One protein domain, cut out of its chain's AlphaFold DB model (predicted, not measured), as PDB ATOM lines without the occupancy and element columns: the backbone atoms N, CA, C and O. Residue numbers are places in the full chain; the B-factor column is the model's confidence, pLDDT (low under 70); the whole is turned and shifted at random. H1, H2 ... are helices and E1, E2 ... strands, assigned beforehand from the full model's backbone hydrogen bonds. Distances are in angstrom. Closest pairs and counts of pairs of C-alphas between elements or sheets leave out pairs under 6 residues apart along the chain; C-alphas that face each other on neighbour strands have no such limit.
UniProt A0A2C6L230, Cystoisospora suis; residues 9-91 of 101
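Overview. This is residues 9 to 91 of the 101 residues of a protein of Cystoisospora suis (UniProt A0A2C6L230). A small wall of three parallel strands has H1 over one face, while the long helix H2 packs along its E3 edge with residues 55 to 66 and continues past it. The printed part has 83 residues, in the order E1, H1, E2, H2, E3, mixed helices and strands; sheet order E1, E2, E3. It is compact, with radius of gyration of the C-alphas 12.8 A, yet elongated, 40 by 24 by 20 A.

Along the chain. E1, residues 12 to 16, begins at C-alpha (261.530, 177.033, 149.801). H1 is 29 to 39, 15.2 A; E2 43 to 47; H2 55 to 76, 30.7 A; E3 87 to 90, ending at C-alpha (265.915, 179.597, 162.056).

Arrangement. N 13 and O 43 of E1 and E2 are 2.8 A apart; N 44 and O 87 of E2 and E3, 2.8 A. H1 is on the sheet over E1 and E2, height 9.4 A, only just along E1 at 28 degrees on the local plane; its closest C-alphas to E1 are Ala 32 and Val 15, 6.9 A. H2 only grazes the sheet; its closest C-alphas to E3 are Asn 59 and Gln 89, 5.4 A. In both helices every O i to N i+4 pair is within hydrogen-bond range.

Size, cuts and confidence. The C-alphas of Cys 51 and Thr 80, the farthest apart, are 40.2 A apart. The printed part has no cut; the E1 to H1 link is long, 12 residues. No printed residue is under 70 in pLDDT.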
ATOM      1  N   HIS A   9     256.343 179.838 141.608       82.50
ATOM      2  CA  HIS A   9     256.103 178.860 142.681       82.50
ATOM      3  C   HIS A   9     257.334 178.567 143.556       82.50
ATOM      4  O   HIS A   9     257.737 177.421 143.724       82.50
ATOM      5  N   LEU A  10     257.937 179.612 144.132       90.12
ATOM      6  CA  LEU A  10     259.040 179.439 145.075       90.12
ATOM      7  C   LEU A  10     258.568 178.673 146.327       90.12
ATOM      8  O   LEU A  10     257.933 179.236 147.216       90.12
ATOM      9  N   GLU A  11     258.877 177.381 146.407       92.44
ATOM     10  CA  GLU A  11     258.466 176.541 147.537       92.44
ATOM     11  C   GLU A  11     259.306 176.806 148.788       92.44
ATOM     12  O   GLU A  11     258.766 176.967 149.880       92.44
ATOM     13  N   THR A  12     260.629 176.878 148.654       93.81
ATOM     14  CA  THR A  12     261.530 177.033 149.801       93.81
ATOM     15  C   THR A  12     262.565 178.118 149.540       93.81
ATOM     16  O   THR A  12     263.265 178.091 148.532       93.81
ATOM     17  N   LEU A  13     262.681 179.057 150.479       94.88
ATOM     18  CA  LEU A  13     263.738 180.058 150.548       94.88
ATOM     19  C   LEU A  13     264.647 179.745 151.739       94.88
ATOM     20  O   LEU A  13     264.204 179.770 152.888       94.88
ATOM     21  N   VAL A  14     265.922 179.490 151.460       96.25
ATOM     22  CA  VAL A  14     266.982 179.436 152.473       96.25
ATOM     23  C   VAL A  14     267.820 180.697 152.317       96.25
ATOM     24  O   VAL A  14     268.320 180.963 151.225       96.25
ATOM     25  N   VAL A  15     267.936 181.500 153.372       96.69
ATOM     26  CA  VAL A  15     268.618 182.798 153.300       96.69
ATOM     27  C   VAL A  15     269.391 183.102 154.577       96.69
ATOM     28  O   VAL A  15     268.995 182.705 155.668       96.69
ATOM     29  N   ASP A  16     270.514 183.793 154.426       96.88
ATOM     30  CA  ASP A  16     271.322 184.307 155.529       96.88
ATOM     31  C   ASP A  16     270.515 185.251 156.445       96.88
ATOM     32  O   ASP A  16     269.699 186.037 155.963       96.88
ATOM     33  N   ALA A  17     270.735 185.160 157.758       97.38
ATOM     34  CA  ALA A  17     270.256 186.106 158.764       97.38
ATOM     35  C   ALA A  17     271.162 186.058 160.010       97.38
ATOM     36  O   ALA A  17     270.954 185.259 160.928       97.38
ATOM     37  N   LEU A  18     272.163 186.936 160.064       96.81
ATOM     38  CA  LEU A  18     273.210 186.913 161.091       96.81
ATOM     39  C   LEU A  18     272.708 187.321 162.487       96.81
ATOM     40  O   LEU A  18     273.165 186.786 163.504       96.81
ATOM     41  N   GLY A  19     271.803 188.296 162.561       94.81
ATOM     42  CA  GLY A  19     271.394 188.910 163.825       94.81
ATOM     43  C   GLY A  19     270.304 189.967 163.674       94.81
ATOM     44  O   GLY A  19     269.708 190.132 162.617       94.81
ATOM     45  N   GLU A  20     270.046 190.703 164.754       94.62
ATOM     46  CA  GLU A  20     269.065 191.807 164.781       94.62
ATOM     47  C   GLU A  20     269.619 193.126 164.227       94.62
ATOM     48  O   GLU A  20     268.869 194.039 163.896       94.62
ATOM     49  N   LYS A  21     270.947 193.272 164.211       93.69
ATOM     50  CA  LYS A  21     271.619 194.500 163.779       93.69
ATOM     51  C   LYS A  21     271.962 194.405 162.299       93.69
ATOM     52  O   LYS A  21     272.282 193.324 161.812       93.69
ATOM     53  N   LEU A  22     271.958 195.555 161.631       93.25
ATOM     54  CA  LEU A  22     272.470 195.682 160.272       93.25
ATOM     55  C   LEU A  22     273.936 195.250 160.212       93.25
ATOM     56  O   LEU A  22     274.713 195.515 161.137       93.25
ATOM     57  N   HIS A  23     274.305 194.612 159.108       92.81
ATOM     58  CA  HIS A  23     275.665 194.177 158.850       92.81
ATOM     59  C   HIS A  23     276.017 194.397 157.377       92.81
ATOM     60  O   HIS A  23     275.192 194.216 156.493       92.81
ATOM     61  N   ASN A  24     277.267 194.770 157.097       93.31
ATOM     62  CA  ASN A  24     277.677 195.173 155.745       93.31
ATOM     63  C   ASN A  24     277.675 194.020 154.730       93.31
ATOM     64  O   ASN A  24     277.604 194.256 153.529       93.31
ATOM     65  N   ALA A  25     277.809 192.786 155.214       94.12
ATOM     66  CA  ALA A  25     277.964 191.591 154.381       94.12
ATOM     67  C   ALA A  25     276.893 190.515 154.619       94.12
ATOM     68  O   ALA A  25     276.886 189.507 153.922       94.12
ATOM     69  N   HIS A  26     276.025 190.712 155.612       96.25
ATOM     70  CA  HIS A  26     275.046 189.720 156.042       96.25
ATOM     71  C   HIS A  26     273.699 190.388 156.234       96.25
ATOM     72  O   HIS A  26     273.639 191.534 156.680       96.25
ATOM     73  N   TYR A  27     272.630 189.656 155.955       97.00
ATOM     74  CA  TYR A  27     271.299 190.153 156.256       97.00
ATOM     75  C   TYR A  27     271.066 190.149 157.769       97.00
ATOM     76  O   TYR A  27     271.429 189.211 158.483       97.00
ATOM     77  N   SER A  28     270.401 191.184 158.266       97.06
ATOM     78  CA  SER A  28     269.677 191.100 159.532       97.06
ATOM     79  C   SER A  28     268.408 190.256 159.370       97.06
ATOM     80  O   SER A  28     267.907 190.051 158.260       97.06
ATOM     81  N   ILE A  29     267.825 189.812 160.486       96.81
ATOM     82  CA  ILE A  29     266.516 189.138 160.488       96.81
ATOM     83  C   ILE A  29     265.464 189.997 159.779       96.81
ATOM     84  O   ILE A  29     264.643 189.479 159.029       96.81
ATOM     85  N   GLN A  30     265.469 191.306 160.012       96.56
ATOM     86  CA  GLN A  30     264.483 192.233 159.468       96.56
ATOM     87  C   GLN A  30     264.587 192.325 157.945       96.56
ATOM     88  O   GLN A  30     263.565 192.284 157.259       96.56
ATOM     89  N   GLU A  31     265.802 192.402 157.408       97.38
ATOM     90  CA  GLU A  31     266.015 192.427 155.960       97.38
ATOM     91  C   GLU A  31     265.675 191.073 155.316       97.38
ATOM     92  O   GLU A  31     265.010 191.034 154.280       97.38
ATOM     93  N   ALA A  32     266.031 189.956 155.961       97.50
ATOM     94  CA  ALA A  32     265.674 188.615 155.494       97.50
ATOM     95  C   ALA A  32     264.147 188.381 155.502       97.50
ATOM     96  O   ALA A  32     263.586 187.767 154.586       97.50
ATOM     97  N   LEU A  33     263.442 188.924 156.501       97.94
ATOM     98  CA  LEU A  33     261.979 188.946 156.548       97.94
ATOM     99  C   LEU A  33     261.392 189.789 155.418       97.94
ATOM    100  O   LEU A  33     260.452 189.342 154.763       97.94
ATOM    101  N   ALA A  34     261.940 190.978 155.156       96.62
ATOM    102  CA  ALA A  34     261.479 191.835 154.065       96.62
ATOM    103  C   ALA A  34     261.613 191.130 152.705       96.62
ATOM    104  O   ALA A  34     260.655 191.098 151.929       96.62
ATOM    105  N   LEU A  35     262.747 190.467 152.466       95.75
ATOM    106  CA  LEU A  35     262.955 189.643 151.277       95.75
ATOM    107  C   LEU A  35     261.924 188.509 151.176       95.75
ATOM    108  O   LEU A  35     261.372 188.258 150.106       95.75
ATOM    109  N   SER A  36     261.628 187.843 152.294       96.62
ATOM    110  CA  SER A  36     260.629 186.770 152.350       96.62
ATOM    111  C   SER A  36     259.228 187.282 152.013       96.62
ATOM    112  O   SER A  36     258.501 186.644 151.254       96.62
ATOM    113  N   VAL A  37     258.855 188.463 152.518       95.81
ATOM    114  CA  VAL A  37     257.583 189.118 152.179       95.81
ATOM    115  C   VAL A  37     257.509 189.444 150.692       95.81
ATOM    116  O   VAL A  37     256.449 189.278 150.095       95.81
ATOM    117  N   GLU A  38     258.607 189.880 150.084       93.44
ATOM    118  CA  GLU A  38     258.642 190.233 148.667       93.44
ATOM    119  C   GLU A  38     258.565 189.010 147.743       93.44
ATOM    120  O   GLU A  38     257.883 189.058 146.718       93.44
ATOM    121  N   LEU A  39     259.247 187.919 148.098       94.25
ATOM    122  CA  LEU A  39     259.297 186.705 147.279       94.25
ATOM    123  C   LEU A  39     258.115 185.758 147.519       94.25
ATOM    124  O   LEU A  39     257.813 184.945 146.647       94.25
ATOM    125  N   GLN A  40     257.438 185.867 148.666       94.44
ATOM    126  CA  GLN A  40     256.310 185.012 149.053       94.44
ATOM    127  C   GLN A  40     256.591 183.498 148.874       94.44
ATOM    128  O   GLN A  40     255.795 182.815 148.219       94.44
ATOM    129  N   PRO A  41     257.699 182.950 149.418       95.31
ATOM    130  CA  PRO A  41     257.940 181.513 149.389       95.31
ATOM    131  C   PRO A  41     256.976 180.770 150.319       95.31
ATOM    132  O   PRO A  41     256.444 181.365 151.256       95.31
ATOM    133  N   ARG A  42     256.795 179.459 150.131       94.31
ATOM    134  CA  ARG A  42     255.992 178.649 151.064       94.31
ATOM    135  C   ARG A  42     256.709 178.401 152.396       94.31
ATOM    136  O   ARG A  42     256.119 178.563 153.465       94.31
ATOM    137  N   ASN A  43     257.996 178.074 152.335       95.81
ATOM    138  CA  ASN A  43     258.854 177.803 153.484       95.81
ATOM    139  C   ASN A  43     260.052 178.755 153.508       95.81
ATOM    140  O   ASN A  43     260.708 178.956 152.489       95.81
ATOM    141  N   VAL A  44     260.371 179.297 154.681       97.62
ATOM    142  CA  VAL A  44     261.517 180.181 154.910       97.62
ATOM    143  C   VAL A  44     262.401 179.606 156.008       97.62
ATOM    144  O   VAL A  44     261.935 179.350 157.123       97.62
ATOM    145  N   PHE A  45     263.685 179.449 155.701       97.94
ATOM    146  CA  PHE A  45     264.704 179.013 156.646       97.94
ATOM    147  C   PHE A  45     265.840 180.025 156.686       97.94
ATOM    148  O   PHE A  45     266.465 180.322 155.668       97.94
ATOM    149  N   PHE A  46     266.109 180.539 157.876       98.06
ATOM    150  CA  PHE A  46     267.215 181.451 158.112       98.06
ATOM    151  C   PHE A  46     268.465 180.682 158.530       98.06
ATOM    152  O   PHE A  46     268.392 179.849 159.429       98.06
ATOM    153  N   VAL A  47     269.595 180.955 157.878       97.19
ATOM    154  CA  VAL A  47     270.914 180.339 158.124       97.19
ATOM    155  C   VAL A  47     271.953 181.409 158.482       97.19
ATOM    156  O   VAL A  47     271.648 182.595 158.443       97.19
ATOM    157  N   GLY A  48     273.169 181.017 158.871       94.56
ATOM    158  CA  GLY A  48     274.251 181.978 159.152       94.56
ATOM    159  C   GLY A  48     274.081 182.786 160.445       94.56
ATOM    160  O   GLY A  48     274.786 183.769 160.657       94.56
ATOM    161  N   MET A  49     273.157 182.386 161.323       94.75
ATOM    162  CA  MET A  49     272.875 183.094 162.571       94.75
ATOM    163  C   MET A  49     274.061 183.081 163.543       94.75
ATOM    164  O   MET A  49     274.711 182.059 163.760       94.75
ATOM    165  N   SER A  50     274.305 184.220 164.183       93.00
ATOM    166  CA  SER A  50     275.262 184.337 165.285       93.00
ATOM    167  C   SER A  50     274.661 183.870 166.615       93.00
ATOM    168  O   SER A  50     273.443 183.778 166.775       93.00
ATOM    169  N   CYS A  51     275.510 183.701 167.633       88.75
ATOM    170  CA  CYS A  51     275.090 183.355 168.998       88.75
ATOM    171  C   CYS A  51     274.135 184.378 169.647       88.75
ATOM    172  O   CYS A  51     273.560 184.102 170.698       88.75
ATOM    173  N   SER A  52     273.962 185.564 169.050       89.69
ATOM    174  CA  SER A  52     273.000 186.566 169.524       89.69
ATOM    175  C   SER A  52     271.537 186.148 169.314       89.69
ATOM    176  O   SER A  52     270.646 186.657 169.999       89.69
ATOM    177  N   LEU A  53     271.284 185.201 168.407       92.88
ATOM    178  CA  LEU A  53     269.962 184.676 168.098       92.88
ATOM    179  C   LEU A  53     269.751 183.331 168.795       92.88
ATOM    180  O   LEU A  53     270.026 182.272 168.240       92.88
ATOM    181  N   GLU A  54     269.222 183.358 170.020       96.12
ATOM    182  CA  GLU A  54     268.835 182.116 170.703       96.12
ATOM    183  C   GLU A  54     267.709 181.429 169.918       96.12
ATOM    184  O   GLU A  54     266.671 182.041 169.638       96.12
ATOM    185  N   HIS A  55     267.926 180.167 169.550       95.81
ATOM    186  CA  HIS A  55     267.131 179.460 168.553       95.81
ATOM    187  C   HIS A  55     265.642 179.365 168.925       95.81
ATOM    188  O   HIS A  55     264.768 179.762 168.148       95.81
ATOM    189  N   ALA A  56     265.317 178.910 170.138       96.75
ATOM    190  CA  ALA A  56     263.933 178.693 170.557       96.75
ATOM    191  C   ALA A  56     263.171 180.012 170.758       96.75
ATOM    192  O   ALA A  56     262.021 180.162 170.334       96.75
ATOM    193  N   LYS A  57     263.793 181.003 171.403       97.44
ATOM    194  CA  LYS A  57     263.236 182.348 171.605       97.44
ATOM    195  C   LYS A  57     263.008 183.053 170.277       97.44
ATOM    196  O   LYS A  57     261.948 183.660 170.106       97.44
ATOM    197  N   THR A  58     263.953 182.960 169.349       97.69
ATOM    198  CA  THR A  58     263.831 183.593 168.035       97.69
ATOM    199  C   THR A  58     262.745 182.912 167.213       97.69
ATOM    200  O   THR A  58     261.850 183.601 166.733       97.69
ATOM    201  N   ASN A  59     262.689 181.577 167.176       98.12
ATOM    202  CA  ASN A  59     261.608 180.859 166.491       98.12
ATOM    203  C   ASN A  59     260.223 181.183 167.065       98.12
ATOM    204  O   ASN A  59     259.296 181.443 166.304       98.12
ATOM    205  N   ARG A  60     260.069 181.301 168.393       98.44
ATOM    206  CA  ARG A  60     258.804 181.775 168.994       98.44
ATOM    207  C   ARG A  60     258.409 183.175 168.518       98.44
ATOM    208  O   ARG A  60     257.225 183.436 168.306       98.44
ATOM    209  N   ARG A  61     259.374 184.088 168.357       98.19
ATOM    210  CA  ARG A  61     259.124 185.433 167.809       98.19
ATOM    211  C   ARG A  61     258.736 185.374 166.333       98.19
ATOM    212  O   ARG A  61     257.781 186.044 165.952       98.19
ATOM    213  N   LEU A  62     259.413 184.546 165.540       98.31
ATOM    214  CA  LEU A  62     259.117 184.350 164.121       98.31
ATOM    215  C   LEU A  62     257.710 183.776 163.900       98.31
ATOM    216  O   LEU A  62     256.997 184.249 163.022       98.31
ATOM    217  N   GLN A  63     257.252 182.850 164.746       98.38
ATOM    218  CA  GLN A  63     255.883 182.320 164.677       98.38
ATOM    219  C   GLN A  63     254.821 183.382 164.997       98.38
ATOM    220  O   GLN A  63     253.813 183.491 164.299       98.38
ATOM    221  N   LYS A  64     255.063 184.226 166.011       98.50
ATOM    222  CA  LYS A  64     254.188 185.380 166.292       98.50
ATOM    223  C   LYS A  64     254.161 186.359 165.119       98.50
ATOM    224  O   LYS A  64     253.092 186.832 164.742       98.50
ATOM    225  N   TRP A  65     255.326 186.646 164.542       98.31
ATOM    226  CA  TRP A  65     255.440 187.502 163.367       98.31
ATOM    227  C   TRP A  65     254.670 186.928 162.171       98.31
ATOM    228  O   TRP A  65     253.923 187.669 161.540       98.31
ATOM    229  N   LEU A  66     254.768 185.621 161.905       98.56
ATOM    230  CA  LEU A  66     254.076 184.965 160.791       98.56
ATOM    231  C   LEU A  66     252.556 185.119 160.891       98.56
ATOM    232  O   LEU A  66     251.913 185.504 159.916       98.56
ATOM    233  N   ALA A  67     251.987 184.881 162.075       98.12
ATOM    234  CA  ALA A  67     250.553 185.041 162.303       98.12
ATOM    235  C   ALA A  67     250.090 186.492 162.062       98.12
ATOM    236  O   ALA A  67     249.061 186.730 161.422       98.12
ATOM    237  N   LEU A  68     250.870 187.473 162.534       98.25
ATOM    238  CA  LEU A  68     250.600 188.893 162.288       98.25
ATOM    239  C   LEU A  68     250.717 189.240 160.799       98.25
ATOM    240  O   LEU A  68     249.844 189.923 160.265       98.25
ATOM    241  N   HIS A  69     251.750 188.735 160.124       97.38
ATOM    242  CA  HIS A  69     251.971 188.936 158.697       97.38
ATOM    243  C   HIS A  69     250.805 188.394 157.869       97.38
ATOM    244  O   HIS A  69     250.249 189.123 157.055       97.38
ATOM    245  N   GLN A  70     250.381 187.149 158.100       97.31
ATOM    246  CA  GLN A  70     249.276 186.530 157.362       97.31
ATOM    247  C   GLN A  70     247.963 187.308 157.537       97.31
ATOM    248  O   GLN A  70     247.241 187.530 156.560       97.31
ATOM    249  N   LYS A  71     247.674 187.778 158.761       97.00
ATOM    250  CA  LYS A  71     246.505 188.622 159.037       97.00
ATOM    251  C   LYS A  71     246.585 189.951 158.284       97.00
ATOM    252  O   LYS A  71     245.636 190.302 157.584       97.00
ATOM    253  N   ALA A  72     247.711 190.657 158.390       96.50
ATOM    254  CA  ALA A  72     247.922 191.935 157.714       96.50
ATOM    255  C   ALA A  72     247.865 191.786 156.185       96.50
ATOM    256  O   ALA A  72     247.208 192.571 155.509       96.50
ATOM    257  N   TYR A  73     248.489 190.741 155.636       96.00
ATOM    258  CA  TYR A  73     248.499 190.459 154.203       96.00
ATOM    259  C   TYR A  73     247.088 190.230 153.657       96.00
ATOM    260  O   TYR A  73     246.730 190.797 152.626       96.00
ATOM    261  N   SER A  74     246.274 189.443 154.368       95.06
ATOM    262  CA  SER A  74     244.871 189.210 154.013       95.06
ATOM    263  C   SER A  74     244.056 190.506 154.039       95.06
ATOM    264  O   SER A  74     243.346 190.810 153.081       95.06
ATOM    265  N   GLN A  75     244.213 191.322 155.088       94.69
ATOM    266  CA  GLN A  75     243.529 192.614 155.214       94.69
ATOM    267  C   GLN A  75     243.894 193.582 154.080       94.69
ATOM    268  O   GLN A  75     242.999 194.171 153.478       94.69
ATOM    269  N   MET A  76     245.182 193.694 153.733       94.00
ATOM    270  CA  MET A  76     245.655 194.540 152.626       94.00
ATOM    271  C   MET A  76     245.074 194.135 151.264       94.00
ATOM    272  O   MET A  76     244.965 194.967 150.371       94.00
ATOM    273  N   HIS A  77     244.673 192.872 151.108       93.25
ATOM    274  CA  HIS A  77     244.078 192.346 149.879       93.25
ATOM    275  C   HIS A  77     242.564 192.119 150.001       93.25
ATOM    276  O   HIS A  77     242.012 191.298 149.267       93.25
ATOM    277  N   ALA A  78     241.890 192.803 150.933       90.69
ATOM    278  CA  ALA A  78     240.446 192.686 151.168       90.69
ATOM    279  C   ALA A  78     239.960 191.226 151.330       90.69
ATOM    280  O   ALA A  78     238.870 190.865 150.899       90.69
ATOM    281  N   GLY A  79     240.801 190.354 151.896       85.25
ATOM    282  CA  GLY A  79     240.521 188.926 152.074       85.25
ATOM    283  C   GLY A  79     240.602 188.068 150.804       85.25
ATOM    284  O   GLY A  79     240.468 186.850 150.894       85.25
ATOM    285  N   THR A  80     240.859 188.659 149.634       87.62
ATOM    286  CA  THR A  80     240.889 187.939 148.343       87.62
ATOM    287  C   THR A  80     242.153 187.104 148.143       87.62
ATOM    288  O   THR A  80     242.137 186.119 147.408       87.62
ATOM    289  N   LYS A  81     243.258 187.478 148.801       91.75
ATOM    290  CA  LYS A  81     244.544 186.774 148.732       91.75
ATOM    291  C   LYS A  81     245.054 186.436 150.124       91.75
ATOM    292  O   LYS A  81     244.912 187.217 151.061       91.75
ATOM    293  N   LYS A  82     245.713 185.285 150.231       94.06
ATOM    294  CA  LYS A  82     246.448 184.857 151.425       94.06
ATOM    295  C   LYS A  82     247.949 184.942 151.157       94.06
ATOM    296  O   LYS A  82     248.376 184.782 150.013       94.06
ATOM    297  N   SER A  83     248.725 185.201 152.208       95.69
ATOM    298  CA  SER A  83     250.183 185.043 152.158       95.69
ATOM    299  C   SER A  83     250.505 183.595 151.804       95.69
ATOM    300  O   SER A  83     249.867 182.685 152.334       95.69
ATOM    301  N   LYS A  84     251.497 183.388 150.935       95.56
ATOM    302  CA  LYS A  84     251.978 182.038 150.599       95.56
ATOM    303  C   LYS A  84     252.893 181.459 151.675       95.56
ATOM    304  O   LYS A  84     253.062 180.251 151.725       95.56
ATOM    305  N   ILE A  85     253.458 182.309 152.533       97.00
ATOM    306  CA  ILE A  85     254.360 181.892 153.606       97.00
ATOM    307  C   ILE A  85     253.574 181.090 154.644       97.00
ATOM    308  O   ILE A  85     252.702 181.634 155.331       97.00
ATOM    309  N   GLU A  86     253.907 179.808 154.759       96.12
ATOM    310  CA  GLU A  86     253.325 178.850 155.702       96.12
ATOM    311  C   GLU A  86     254.283 178.529 156.852       96.12
ATOM    312  O   GLU A  86     253.840 178.271 157.971       96.12
ATOM    313  N   LYS A  87     255.597 178.578 156.604       96.81
ATOM    314  CA  LYS A  87     256.621 178.253 157.600       96.81
ATOM    315  C   LYS A  87     257.755 179.265 157.582       96.81
ATOM    316  O   LYS A  87     258.274 179.600 156.523       96.81
ATOM    317  N   ILE A  88     258.173 179.695 158.771       98.12
ATOM    318  CA  ILE A  88     259.360 180.527 158.966       98.12
ATOM    319  C   ILE A  88     260.088 180.161 160.256       98.12
ATOM    320  O   ILE A  88     259.472 180.065 161.320       98.12
ATOM    321  N   GLN A  89     261.395 179.933 160.162       97.81
ATOM    322  CA  GLN A  89     262.228 179.590 161.313       97.81
ATOM    323  C   GLN A  89     263.714 179.808 161.025       97.81
ATOM    324  O   GLN A  89     264.146 179.820 159.874       97.81
ATOM    325  N   LEU A  90     264.498 179.915 162.089       98.00
ATOM    326  CA  LEU A  90     265.915 179.597 162.056       98.00
ATOM    327  C   LEU A  90     266.087 178.113 161.714       98.00
ATOM    328  O   LEU A  90     265.348 177.260 162.219       98.00
ATOM    329  N   ALA A  91     267.029 177.827 160.825       97.12
ATOM    330  CA  ALA A  91     267.447 176.472 160.526       97.12
ATOM    331  C   ALA A  91     268.236 175.880 161.701       97.12
ATOM    332  O   ALA A  91     268.774 176.600 162.541       97.12
TER     333      ALA A  91